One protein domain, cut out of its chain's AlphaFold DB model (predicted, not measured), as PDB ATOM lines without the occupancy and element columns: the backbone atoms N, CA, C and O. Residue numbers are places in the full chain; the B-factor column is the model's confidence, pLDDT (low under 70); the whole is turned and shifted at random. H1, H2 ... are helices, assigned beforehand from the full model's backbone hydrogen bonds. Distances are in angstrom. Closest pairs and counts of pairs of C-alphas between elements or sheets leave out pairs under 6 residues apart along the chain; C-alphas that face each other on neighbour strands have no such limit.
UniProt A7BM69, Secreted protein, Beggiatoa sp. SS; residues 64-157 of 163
ATOM      1  N   LEU A  64      76.020 112.801 102.409       95.12
ATOM      2  CA  LEU A  64      75.676 111.373 102.502       95.12
ATOM      3  C   LEU A  64      76.471 110.603 103.569       95.12
ATOM      4  O   LEU A  64      76.401 109.373 103.609       95.12
ATOM      5  N   TYR A  65      77.187 111.291 104.457       96.06
ATOM      6  CA  TYR A  65      77.895 110.680 105.583       96.06
ATOM      7  C   TYR A  65      76.986 109.785 106.434       96.06
ATOM      8  O   TYR A  65      77.331 108.643 106.743       96.06
ATOM      9  N   TYR A  66      75.769 110.256 106.728       96.44
ATOM     10  CA  TYR A  66      74.780 109.515 107.515       96.44
ATOM     11  C   TYR A  66      74.452 108.133 106.917       96.44
ATOM     12  O   TYR A  66      74.170 107.174 107.640       96.44
ATOM     13  N   TYR A  67      74.519 107.996 105.588       97.38
ATOM     14  CA  TYR A  67      74.325 106.715 104.922       97.38
ATOM     15  C   TYR A  67      75.507 105.770 105.163       97.38
ATOM     16  O   TYR A  67      75.291 104.588 105.429       97.38
ATOM     17  N   LEU A  68      76.745 106.272 105.127       97.38
ATOM     18  CA  LEU A  68      77.928 105.479 105.473       97.38
ATOM     19  C   LEU A  68      77.869 105.036 106.941       97.38
ATOM     20  O   LEU A  68      78.019 103.847 107.223       97.38
ATOM     21  N   ARG A  69      77.501 105.943 107.857       96.88
ATOM     22  CA  ARG A  69      77.264 105.623 109.276       96.88
ATOM     23  C   ARG A  69      76.201 104.542 109.464       96.88
ATOM     24  O   ARG A  69      76.453 103.562 110.160       96.88
ATOM     25  N   TYR A  70      75.061 104.639 108.775       97.75
ATOM     26  CA  TYR A  70      74.042 103.581 108.772       97.75
ATOM     27  C   TYR A  70      74.621 102.215 108.379       97.75
ATOM     28  O   TYR A  70      74.294 101.199 109.001       97.75
ATOM     29  N   ARG A  71      75.462 102.164 107.337       96.38
ATOM     30  CA  ARG A  71      76.072 100.914 106.860       96.38
ATOM     31  C   ARG A  71      77.016 100.322 107.906       96.38
ATOM     32  O   ARG A  71      76.925  99.116 108.142       96.38
ATOM     33  N   THR A  72      77.835 101.151 108.553       94.69
ATOM     34  CA  THR A  72      78.727 100.749 109.652       94.69
ATOM     35  C   THR A  72      77.935 100.157 110.813       94.69
ATOM     36  O   THR A  72      78.115  98.984 111.147       94.69
ATOM     37  N   LEU A  73      76.978 100.919 111.354       96.06
ATOM     38  CA  LEU A  73      76.172 100.499 112.503       96.06
ATOM     39  C   LEU A  73      75.412  99.207 112.215       96.06
ATOM     40  O   LEU A  73      75.398  98.289 113.028       96.06
ATOM     41  N   LYS A  74      74.817  99.090 111.024       94.88
ATOM     42  CA  LYS A  74      74.090  97.884 110.620       94.88
ATOM     43  C   LYS A  74      74.993  96.651 110.541       94.88
ATOM     44  O   LYS A  74      74.541  95.562 110.898       94.88
ATOM     45  N   ALA A  75      76.219  96.792 110.041       91.06
ATOM     46  CA  ALA A  75      77.163  95.679 109.940       91.06
ATOM     47  C   ALA A  75      77.652  95.217 111.322       91.06
ATOM     48  O   ALA A  75      77.826  94.020 111.535       91.06
ATOM     49  N   GLN A  76      77.799  96.154 112.259       91.06
ATOM     50  CA  GLN A  76      78.384  95.939 113.585       91.06
ATOM     51  C   GLN A  76      77.341  95.949 114.714       91.06
ATOM     52  O   GLN A  76      77.672  96.123 115.880       91.06
ATOM     53  N   LEU A  77      76.064  95.709 114.393       92.12
ATOM     54  CA  LEU A  77      74.922  95.756 115.326       92.12
ATOM     55  C   LEU A  77      75.088  94.938 116.620       92.12
ATOM     56  O   LEU A  77      74.322  95.122 117.563       92.12
ATOM     57  N   LYS A  78      75.993  93.955 116.634       90.62
ATOM     58  CA  LYS A  78      76.260  93.111 117.805       90.62
ATOM     59  C   LYS A  78      77.335  93.679 118.725       90.62
ATOM     60  O   LYS A  78      77.302  93.325 119.902       90.62
ATOM     61  N   ASP A  79      78.220  94.502 118.174       90.81
ATOM     62  CA  ASP A  79      79.482  94.931 118.775       90.81
ATOM     63  C   ASP A  79      79.434  96.413 119.179       90.81
ATOM     64  O   ASP A  79      80.090  96.816 120.134       90.81
ATOM     65  N   VAL A  80      78.620  97.215 118.485       92.69
ATOM     66  CA  VAL A  80      78.391  98.632 118.795       92.69
ATOM     67  C   VAL A  80      77.548  98.791 120.065       92.69
ATOM     68  O   VAL A  80      76.633  98.000 120.324       92.69
ATOM     69  N   SER A  81      77.840  99.832 120.851       94.50
ATOM     70  CA  SER A  81      77.105 100.135 122.079       94.50
ATOM     71  C   SER A  81      75.642 100.528 121.792       94.50
ATOM     72  O   SER A  81      75.344 101.137 120.759       94.50
ATOM     73  N   PRO A  82      74.703 100.216 122.705       93.94
ATOM     74  CA  PRO A  82      73.322 100.688 122.606       93.94
ATOM     75  C   PRO A  82      73.211 102.207 122.429       93.94
ATOM     76  O   PRO A  82      72.430 102.656 121.591       93.94
ATOM     77  N   ASP A  83      74.033 102.974 123.148       95.81
ATOM     78  CA  ASP A  83      74.018 104.440 123.123       95.81
ATOM     79  C   ASP A  83      74.374 105.002 121.742       95.81
ATOM     80  O   ASP A  83      73.730 105.938 121.271       95.81
ATOM     81  N   GLU A  84      75.348 104.410 121.042       96.62
ATOM     82  CA  GLU A  84      75.715 104.857 119.693       96.62
ATOM     83  C   GLU A  84      74.584 104.587 118.686       96.62
ATOM     84  O   GLU A  84      74.278 105.431 117.836       96.62
ATOM     85  N   ILE A  85      73.913 103.435 118.799       97.50
ATOM     86  CA  ILE A  85      72.750 103.126 117.957       97.50
ATOM     87  C   ILE A  85      71.607 104.092 118.277       97.50
ATOM     88  O   ILE A  85      70.976 104.612 117.356       97.50
ATOM     89  N   GLN A  86      71.337 104.350 119.557       96.19
ATOM     90  CA  GLN A  86      70.281 105.262 119.974       96.19
ATOM     91  C   GLN A  86      70.541 106.691 119.490       96.19
ATOM     92  O   GLN A  86      69.637 107.282 118.902       96.19
ATOM     93  N   GLY A  87      71.768 107.202 119.627       97.12
ATOM     94  CA  GLY A  87      72.151 108.520 119.119       97.12
ATOM     95  C   GLY A  87      71.870 108.663 117.620       97.12
ATOM     96  O   GLY A  87      71.185 109.595 117.204       97.12
ATOM     97  N   PHE A  88      72.271 107.669 116.817       97.75
ATOM     98  CA  PHE A  88      71.956 107.646 115.383       97.75
ATOM     99  C   PHE A  88      70.441 107.636 115.109       97.75
ATOM    100  O   PHE A  88      69.953 108.277 114.175       97.75
ATOM    101  N   LEU A  89      69.669 106.877 115.893       97.19
ATOM    102  CA  LEU A  89      68.216 106.783 115.732       97.19
ATOM    103  C   LEU A  89      67.476 108.063 116.130       97.19
ATOM    104  O   LEU A  89      66.414 108.335 115.561       97.19
ATOM    105  N   GLU A  90      67.993 108.809 117.102       96.44
ATOM    106  CA  GLU A  90      67.448 110.097 117.526       96.44
ATOM    107  C   GLU A  90      67.746 111.186 116.495       96.44
ATOM    108  O   GLU A  90      66.821 111.880 116.059       96.44
ATOM    109  N   GLU A  91      68.997 111.264 116.032       97.19
ATOM    110  CA  GLU A  91      69.438 112.215 115.006       97.19
ATOM    111  C   GLU A  91      68.688 112.012 113.679       97.19
ATOM    112  O   GLU A  91      68.258 112.967 113.032       97.19
ATOM    113  N   HIS A  92      68.458 110.756 113.289       96.25
ATOM    114  CA  HIS A  92      67.829 110.408 112.013       96.25
ATOM    115  C   HIS A  92      66.427 109.807 112.169       96.25
ATOM    116  O   HIS A  92      66.010 108.942 111.382       96.25
ATOM    117  N   ARG A  93      65.670 110.272 113.170       94.44
ATOM    118  CA  ARG A  93      64.278 109.856 113.395       94.44
ATOM    119  C   ARG A  93      63.405 110.117 112.162       94.44
ATOM    120  O   ARG A  93      63.561 111.129 111.484       94.44
ATOM    121  N   ASN A  94      62.451 109.229 111.879       92.62
ATOM    122  CA  ASN A  94      61.541 109.330 110.727       92.62
ATOM    123  C   ASN A  94      62.223 109.316 109.343       92.62
ATOM    124  O   ASN A  94      61.571 109.593 108.336       92.62
ATOM    125  N   THR A  95      63.507 108.958 109.257       96.12
ATOM    126  CA  THR A  95      64.187 108.721 107.976       96.12
ATOM    127  C   THR A  95      64.115 107.247 107.587       96.12
ATOM    128  O   THR A  95      64.009 106.359 108.435       96.12
ATOM    129  N   TYR A  96      64.233 106.948 106.291       95.81
ATOM    130  CA  TYR A  96      64.239 105.560 105.823       95.81
ATOM    131  C   TYR A  96      65.344 104.715 106.485       95.81
ATOM    132  O   TYR A  96      65.087 103.586 106.915       95.81
ATOM    133  N   PHE A  97      66.562 105.257 106.593       97.56
ATOM    134  CA  PHE A  97      67.711 104.535 107.144       97.56
ATOM    135  C   PHE A  97      67.672 104.438 108.671       97.56
ATOM    136  O   PHE A  97      67.973 103.364 109.191       97.56
ATOM    137  N   GLY A  98      67.195 105.471 109.375       97.56
ATOM    138  CA  GLY A  98      66.927 105.403 110.815       97.56
ATOM    139  C   GLY A  98      65.896 104.323 111.146       97.56
ATOM    140  O   GLY A  98      66.181 103.381 111.887       97.56
ATOM    141  N   GLU A  99      64.726 104.355 110.497       96.81
ATOM    142  CA  GLU A  99      63.699 103.325 110.703       96.81
ATOM    143  C   GLU A  99      64.184 101.935 110.271       96.81
ATOM    144  O   GLU A  99      63.818 100.917 110.866       96.81
ATOM    145  N   SER A 100      65.012 101.860 109.224       97.38
ATOM    146  CA  SER A 100      65.626 100.600 108.823       97.38
ATOM    147  C   SER A 100      66.562 100.058 109.891       97.38
ATOM    148  O   SER A 100      66.485  98.858 110.153       97.38
ATOM    149  N   LEU A 101      67.438 100.881 110.469       98.25
ATOM    150  CA  LEU A 101      68.371 100.448 111.505       98.25
ATOM    151  C   LEU A 101      67.606  99.984 112.744       98.25
ATOM    152  O   LEU A 101      67.861  98.878 113.218       98.25
ATOM    153  N   ARG A 102      66.585 100.739 113.173       98.00
ATOM    154  CA  ARG A 102      65.716 100.361 114.297       98.00
ATOM    155  C   ARG A 102      65.102  98.979 114.096       98.00
ATOM    156  O   ARG A 102      65.152  98.153 114.997       98.00
ATOM    157  N   ARG A 103      64.585  98.670 112.899       97.88
ATOM    158  CA  ARG A 103      64.045  97.328 112.600       97.88
ATOM    159  C   ARG A 103      65.078  96.220 112.764       97.88
ATOM    160  O   ARG A 103      64.735  95.153 113.270       97.88
ATOM    161  N   TYR A 104      66.310  96.432 112.299       97.88
ATOM    162  CA  TYR A 104      67.366  95.437 112.471       97.88
ATOM    163  C   TYR A 104      67.748  95.287 113.940       97.88
ATOM    164  O   TYR A 104      67.865  94.159 114.414       97.88
ATOM    165  N   TRP A 105      67.868  96.398 114.663       98.12
ATOM    166  CA  TRP A 105      68.223  96.383 116.073       98.12
ATOM    167  C   TRP A 105      67.150  95.724 116.941       98.12
ATOM    168  O   TRP A 105      67.469  94.802 117.682       98.12
ATOM    169  N   LEU A 106      65.870  96.055 116.747       98.38
ATOM    170  CA  LEU A 106      64.748  95.401 117.433       98.38
ATOM    171  C   LEU A 106      64.758  93.877 117.241       98.38
ATOM    172  O   LEU A 106      64.540  93.132 118.192       98.38
ATOM    173  N   LYS A 107      65.058  93.385 116.030       97.56
ATOM    174  CA  LYS A 107      65.200  91.938 115.790       97.56
ATOM    175  C   LYS A 107      66.365  91.333 116.577       97.56
ATOM    176  O   LYS A 107      66.231  90.223 117.083       97.56
ATOM    177  N   GLN A 108      67.495  92.037 116.675       97.38
ATOM    178  CA  GLN A 108      68.634  91.576 117.475       97.38
ATOM    179  C   GLN A 108      68.304  91.574 118.971       97.38
ATOM    180  O   GLN A 108      68.601  90.590 119.639       97.38
ATOM    181  N   LEU A 109      67.649  92.619 119.482       97.50
ATOM    182  CA  LEU A 109      67.227  92.716 120.882       97.50
ATOM    183  C   LEU A 109      66.247  91.595 121.246       97.50
ATOM    184  O   LEU A 109      66.467  90.888 122.225       97.50
ATOM    185  N   ALA A 110      65.238  91.346 120.403       97.75
ATOM    186  CA  ALA A 110      64.307  90.234 120.594       97.75
ATOM    187  C   ALA A 110      65.023  88.875 120.586       97.75
ATOM    188  O   ALA A 110      64.744  88.023 121.425       97.75
ATOM    189  N   LYS A 111      65.997  88.681 119.684       96.75
ATOM    190  CA  LYS A 111      66.818  87.462 119.651       96.75
ATOM    191  C   LYS A 111      67.669  87.296 120.917       96.75
ATOM    192  O   LYS A 111      67.863  86.170 121.362       96.75
ATOM    193  N   LYS A 112      68.189  88.395 121.471       96.19
ATOM    194  CA  LYS A 112      68.958  88.412 122.725       96.19
ATOM    195  C   LYS A 112      68.068  88.293 123.974       96.19
ATOM    196  O   LYS A 112      68.597  88.060 125.052       96.19
ATOM    197  N   GLY A 113      66.748  88.449 123.845       97.62
ATOM    198  CA  GLY A 113      65.826  88.504 124.981       97.62
ATOM    199  C   GLY A 113      65.928  89.797 125.793       97.62
ATOM    200  O   GLY A 113      65.461  89.842 126.929       97.62
ATOM    201  N   ASP A 114      66.525  90.850 125.230       97.31
ATOM    202  CA  ASP A 114      66.649  92.148 125.893       97.31
ATOM    203  C   ASP A 114      65.340  92.941 125.768       97.31
ATOM    204  O   ASP A 114      65.174  93.840 124.939       97.31
ATOM    205  N   TRP A 115      64.361  92.543 126.578       98.12
ATOM    206  CA  TRP A 115      63.006  93.087 126.551       98.12
ATOM    207  C   TRP A 115      62.882  94.482 127.164       98.12
ATOM    208  O   TRP A 115      61.869  95.154 126.947       98.12
ATOM    209  N   ILE A 116      63.865  94.918 127.956       97.25
ATOM    210  CA  ILE A 116      63.873  96.261 128.538       97.25
ATOM    211  C   ILE A 116      64.249  97.248 127.437       97.25
ATOM    212  O   ILE A 116      63.382  98.023 127.024       97.25
ATOM    213  N   THR A 117      65.443  97.094 126.859       96.38
ATOM    214  CA  THR A 117      65.919  97.945 125.763       96.38
ATOM    215  C   THR A 117      64.974  97.875 124.568       96.38
ATOM    216  O   THR A 117      64.634  98.904 123.988       96.38
ATOM    217  N   PHE A 118      64.459  96.681 124.222       98.12
ATOM    218  CA  PHE A 118      63.497  96.536 123.123       98.12
ATOM    219  C   PHE A 118      62.313  97.492 123.277       98.12
ATOM    220  O   PHE A 118      61.941  98.139 122.303       98.12
ATOM    221  N   ARG A 119      61.703  97.588 124.468       96.75
ATOM    222  CA  ARG A 119      60.531  98.456 124.685       96.75
ATOM    223  C   ARG A 119      60.882  99.932 124.638       96.75
ATOM    224  O   ARG A 119      60.059 100.706 124.161       96.75
ATOM    225  N   GLU A 120      62.046 100.302 125.156       95.44
ATOM    226  CA  GLU A 120      62.496 101.695 125.214       95.44
ATOM    227  C   GLU A 120      62.706 102.265 123.813       95.44
ATOM    228  O   GLU A 120      62.268 103.374 123.519       95.44
ATOM    229  N   VAL A 121      63.278 101.463 122.913       96.12
ATOM    230  CA  VAL A 121      63.638 101.907 121.556       96.12
ATOM    231  C   VAL A 121      62.590 101.541 120.501       96.12
ATOM    232  O   VAL A 121      62.749 101.850 119.313       96.12
ATOM    233  N   TYR A 122      61.507 100.872 120.909       97.31
ATOM    234  CA  TYR A 122      60.422 100.482 120.017       97.31
ATOM    235  C   TYR A 122      59.628 101.696 119.535       97.31
ATOM    236  O   TYR A 122      59.038 102.441 120.313       97.31
ATOM    237  N   THR A 123      59.499 101.811 118.217       96.06
ATOM    238  CA  THR A 123      58.480 102.640 117.561       96.06
ATOM    239  C   THR A 123      57.506 101.742 116.800       96.06
ATOM    240  O   THR A 123      57.898 100.631 116.432       96.06
ATOM    241  N   PRO A 124      56.255 102.169 116.531       96.12
ATOM    242  CA  PRO A 124      55.282 101.350 115.811       96.12
ATOM    243  C   PRO A 124      55.831 100.788 114.494       96.12
ATOM    244  O   PRO A 124      56.205 101.525 113.583       96.12
ATOM    245  N   GLN A 125      55.866  99.458 114.389       95.88
ATOM    246  CA  GLN A 125      56.406  98.754 113.224       95.88
ATOM    247  C   GLN A 125      55.298  98.207 112.328       95.88
ATOM    248  O   GLN A 125      54.257  97.761 112.805       95.88
ATOM    249  N   LYS A 126      55.555  98.163 111.013       93.75
ATOM    250  CA  LYS A 126      54.638  97.549 110.032       93.75
ATOM    251  C   LYS A 126      54.702  96.017 110.020       93.75
ATOM    252  O   LYS A 126      53.758  95.369 109.589       93.75
ATOM    253  N   THR A 127      55.822  95.429 110.442       95.25
ATOM    254  CA  THR A 127      56.033  93.975 110.401       95.25
ATOM    255  C   THR A 127      55.384  93.283 111.594       95.25
ATOM    256  O   THR A 127      55.718  93.605 112.734       95.25
ATOM    257  N   THR A 128      54.549  92.275 111.337       96.19
ATOM    258  CA  THR A 128      53.823  91.544 112.386       96.19
ATOM    259  C   THR A 128      54.744  90.896 113.419       96.19
ATOM    260  O   THR A 128      54.496  91.059 114.605       96.19
ATOM    261  N   SER A 129      55.870  90.288 113.029       96.81
ATOM    262  CA  SER A 129      56.809  89.703 114.005       96.81
ATOM    263  C   SER A 129      57.324  90.723 115.030       96.81
ATOM    264  O   SER A 129      57.439  90.413 116.208       96.81
ATOM    265  N   LEU A 130      57.591  91.968 114.611       98.12
ATOM    266  CA  LEU A 130      58.024  93.028 115.532       98.12
ATOM    267  C   LEU A 130      56.877  93.511 116.433       98.12
ATOM    268  O   LEU A 130      57.129  93.938 117.555       98.12
ATOM    269  N   GLN A 131      55.626  93.438 115.968       97.94
ATOM    270  CA  GLN A 131      54.445  93.693 116.801       97.94
ATOM    271  C   GLN A 131      54.253  92.572 117.836       97.94
ATOM    272  O   GLN A 131      53.994  92.865 119.001       97.94
ATOM    273  N   CYS A 132      54.465  91.306 117.453       97.19
ATOM    274  CA  CYS A 132      54.470  90.172 118.381       97.19
ATOM    275  C   CYS A 132      55.561  90.332 119.448       97.19
ATOM    276  O   CYS A 132      55.275  90.211 120.638       97.19
ATOM    277  N   TYR A 133      56.788  90.689 119.054       98.31
ATOM    278  CA  TYR A 133      57.866  90.942 120.013       98.31
ATOM    279  C   TYR A 133      57.587  92.133 120.928       98.31
ATOM    280  O   TYR A 133      57.975  92.094 122.087       98.31
ATOM    281  N   TYR A 134      56.871  93.159 120.467       98.38
ATOM    282  CA  TYR A 134      56.452  94.263 121.333       98.38
ATOM    283  C   TYR A 134      55.485  93.815 122.429       98.38
ATOM    284  O   TYR A 134      55.674  94.141 123.602       98.38
ATOM    285  N   VAL A 135      54.486  93.007 122.063       98.00
ATOM    286  CA  VAL A 135      53.586  92.366 123.028       98.00
ATOM    287  C   VAL A 135      54.381  91.499 124.001       98.00
ATOM    288  O   VAL A 135      54.219  91.634 125.214       98.00
ATOM    289  N   GLN A 136      55.268  90.646 123.486       97.69
ATOM    290  CA  GLN A 136      56.105  89.769 124.298       97.69
ATOM    291  C   GLN A 136      56.975  90.568 125.269       97.69
ATOM    292  O   GLN A 136      56.990  90.261 126.456       97.69
ATOM    293  N   ALA A 137      57.633  91.630 124.810       98.44
ATOM    294  CA  ALA A 137      58.491  92.455 125.646       98.44
ATOM    295  C   ALA A 137      57.714  93.079 126.816       98.44
ATOM    296  O   ALA A 137      58.209  93.127 127.942       98.44
ATOM    297  N   HIS A 138      56.471  93.511 126.583       98.38
ATOM    298  CA  HIS A 138      55.584  94.003 127.638       98.38
ATOM    299  C   HIS A 138      55.190  92.918 128.646       98.38
ATOM    300  O   HIS A 138      55.235  93.161 129.851       98.38
ATOM    301  N   LEU A 139      54.864  91.711 128.181       97.44
ATOM    302  CA  LEU A 139      54.534  90.589 129.065       97.44
ATOM    303  C   LEU A 139      55.740  90.141 129.905       97.44
ATOM    304  O   LEU A 139      55.610  89.996 131.117       97.44
ATOM    305  N   MET A 140      56.913  89.992 129.284       97.25
ATOM    306  CA  MET A 140      58.139  89.510 129.938       97.25
ATOM    307  C   MET A 140      58.691  90.493 130.975       97.25
ATOM    308  O   MET A 140      59.383  90.089 131.900       97.25
ATOM    309  N   THR A 141      58.377  91.781 130.840       96.94
ATOM    310  CA  THR A 141      58.798  92.826 131.788       96.94
ATOM    311  C   THR A 141      57.706  93.208 132.787       96.94
ATOM    312  O   THR A 141      57.896  94.132 133.573       96.94
ATOM    313  N   GLY A 142      56.529  92.570 132.732       95.56
ATOM    314  CA  GLY A 142      55.365  92.944 133.547       95.56
ATOM    315  C   GLY A 142      54.806  94.344 133.246       95.56
ATOM    316  O   GLY A 142      53.944  94.849 133.967       95.56
ATOM    317  N   SER A 143      55.274  94.996 132.182       94.50
ATOM    318  CA  SER A 143      54.889  96.356 131.823       94.50
ATOM    319  C   SER A 143      53.635  96.345 130.960       94.50
ATOM    320  O   SER A 143      53.626  95.767 129.880       94.50
ATOM    321  N   LYS A 144      52.584  97.065 131.368       95.75
ATOM    322  CA  LYS A 144      51.350  97.233 130.571       95.75
ATOM    323  C   LYS A 144      50.705  95.897 130.135       95.75
ATOM    324  O   LYS A 144      50.077  95.841 129.078       95.75
ATOM    325  N   SER A 145      50.771  94.837 130.948       95.25
ATOM    326  CA  SER A 145      50.310  93.483 130.575       95.25
ATOM    327  C   SER A 145      48.868  93.425 130.053       95.25
ATOM    328  O   SER A 145      48.578  92.713 129.096       95.25
ATOM    329  N   ARG A 146      47.950  94.235 130.603       97.38
ATOM    330  CA  ARG A 146      46.561  94.319 130.105       97.38
ATOM    331  C   ARG A 146      46.476  94.844 128.664       97.38
ATOM    332  O   ARG A 146      45.657  94.360 127.885       97.38
ATOM    333  N   MET A 147      47.296  95.836 128.311       97.19
ATOM    334  CA  MET A 147      47.407  96.341 126.937       97.19
ATOM    335  C   MET A 147      47.993  95.258 126.033       97.19
ATOM    336  O   MET A 147      47.382  94.938 125.019       97.19
ATOM    337  N   ALA A 148      49.094  94.636 126.461       97.25
ATOM    338  CA  ALA A 148      49.764  93.582 125.708       97.25
ATOM    339  C   ALA A 148      48.824  92.408 125.391       97.25
ATOM    340  O   ALA A 148      48.760  91.983 124.246       97.25
ATOM    341  N   ILE A 149      48.010  91.947 126.349       96.94
ATOM    342  CA  ILE A 149      47.008  90.892 126.112       96.94
ATOM    343  C   ILE A 149      45.951  91.330 125.086       96.94
ATOM    344  O   ILE A 149      45.552  90.534 124.237       96.94
ATOM    345  N   ARG A 150      45.476  92.584 125.129       97.62
ATOM    346  CA  ARG A 150      44.534  93.086 124.109       97.62
ATOM    347  C   ARG A 150      45.169  93.125 122.725       97.62
ATOM    348  O   ARG A 150      44.516  92.736 121.762       97.62
ATOM    349  N   ASP A 151      46.407  93.587 122.622       96.62
ATOM    350  CA  ASP A 151      47.097  93.667 121.336       96.62
ATOM    351  C   ASP A 151      47.468  92.271 120.814       96.62
ATOM    352  O   ASP A 151      47.287  92.010 119.628       96.62
ATOM    353  N   ALA A 152      47.819  91.331 121.697       96.56
ATOM    354  CA  ALA A 152      47.976  89.914 121.364       96.56
ATOM    355  C   ALA A 152      46.705  89.340 120.725       96.56
ATOM    356  O   ALA A 152      46.775  88.690 119.688       96.56
ATOM    357  N   LYS A 153      45.526  89.628 121.298       96.31
ATOM    358  CA  LYS A 153      44.240  89.192 120.728       96.31
ATOM    359  C   LYS A 153      44.014  89.751 119.323       96.31
ATOM    360  O   LYS A 153      43.541  89.019 118.464       96.31
ATOM    361  N   LYS A 154      44.369  91.015 119.064       95.31
ATOM    362  CA  LYS A 154      44.271  91.601 117.712       95.31
ATOM    363  C   LYS A 154      45.195  90.896 116.718       95.31
ATOM    364  O   LYS A 154      44.796  90.675 115.582       95.31
ATOM    365  N   LEU A 155      46.410  90.551 117.147       94.94
ATOM    366  CA  LEU A 155      47.375  89.818 116.322       94.94
ATOM    367  C   LEU A 155      46.928  88.370 116.059       94.94
ATOM    368  O   LEU A 155      47.175  87.854 114.974       94.94
ATOM    369  N   TRP A 156      46.243  87.745 117.022       94.31
ATOM    370  CA  TRP A 156      45.702  86.386 116.922       94.31
ATOM    371  C   TRP A 156      44.454  86.285 116.034       94.31
ATOM    372  O   TRP A 156      44.312  85.336 115.269       94.31
ATOM    373  N   LEU A 157      43.530  87.249 116.130       95.62
ATOM    374  CA  LEU A 157      42.226  87.229 115.454       95.62
ATOM    375  C   LEU A 157      42.321  87.643 113.974       95.62
ATOM    376  O   LEU A 157      41.700  88.609 113.534       95.62
TER     377      LEU A 157
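AT A GLANCE: This is residues 64 to 157 of the 163 residues of the protein "Secreted protein" of Beggiatoa sp. SS (UniProt A7BM69). Six helices make an elongated body with H3, the longest, in the middle: H1 and H2 pack on one part of it in a loosely closed three-helix bundle, and H5 crosses it steeply on the way to the other end. H5 and H6 form a helical hairpin at that end, and the short H4 sits between H3 and H5, packed on both. The printed part has 94 residues with six named helices, H1 to H6 in order along the chain, and no named strand: the class is all helix. It is compact, with a radius of gyration of the C-alphas of 14.0 A, and spans 43 by 22 by 18 A.

HOW THE PARTS SIT: H1, residues 65 to 75, is close to but not clearly touching H2, residues 82 to 91; their closest C-alphas, Leu 73 and Ile 85, are 7.0 A apart. They run opposite ways at a shallow tilt of 32 degrees, only just short of steep. H3, residues 96 to 112, is the hub, touching four helices. With its residues 97 to 104 alone it touches H1, the same way at 18 degrees, the closest C-alphas being Lys 74 and Leu 101 at 6.3 A. H2 and H3 form a hairpin, touching closest at the C-alphas of Leu 89 and Gly 98, 5.3 A apart. H1, H2 and H3 are an up and down bundle, each helix running against the one before it. H4, residues 115 to 121, forms a hairpin with H3 at a shallow tilt of 9 degrees, with the C-alphas of Leu 109 and Phe 118 closest at 5.8 A. H5, residues 128 to 140, touches H4 at a steep tilt of 58 degrees, closest at the C-alphas of Trp 115 and Ala 137, 4.6 A apart. Residues 130 to 133 of H5 touch H3, closest at the C-alphas of Ala 110 and Tyr 133, 6.5 A apart. H6, residues 145 to 156, forms a hairpin with H5, with the C-alphas of Val 135 and Ala 148 4.8 A apart; H6 and H3 are apart. In H1 to H6 every O i to N i+4 pair is within hydrogen-bond range.

IN THESE COORDINATES: H1 begins at C-alpha 65, (77.895, 110.680, 105.583), and is 15.6 A long; H2 is 14.3 A. H3, 24.5 A, begins at C-alpha 96, (64.239, 105.560, 105.823). H4 is 10.2 A, H5 18.2 A and H6 16.1 A, ending at C-alpha 156, (45.702, 86.386, 116.922).

THE WHOLE: The two C-alphas farthest apart, Tyr 65 and Leu 157, are 43.8 A apart. The printed part has no cut and no long link. Mean pLDDT of the printed part is 96.3, and no printed residue is under 70.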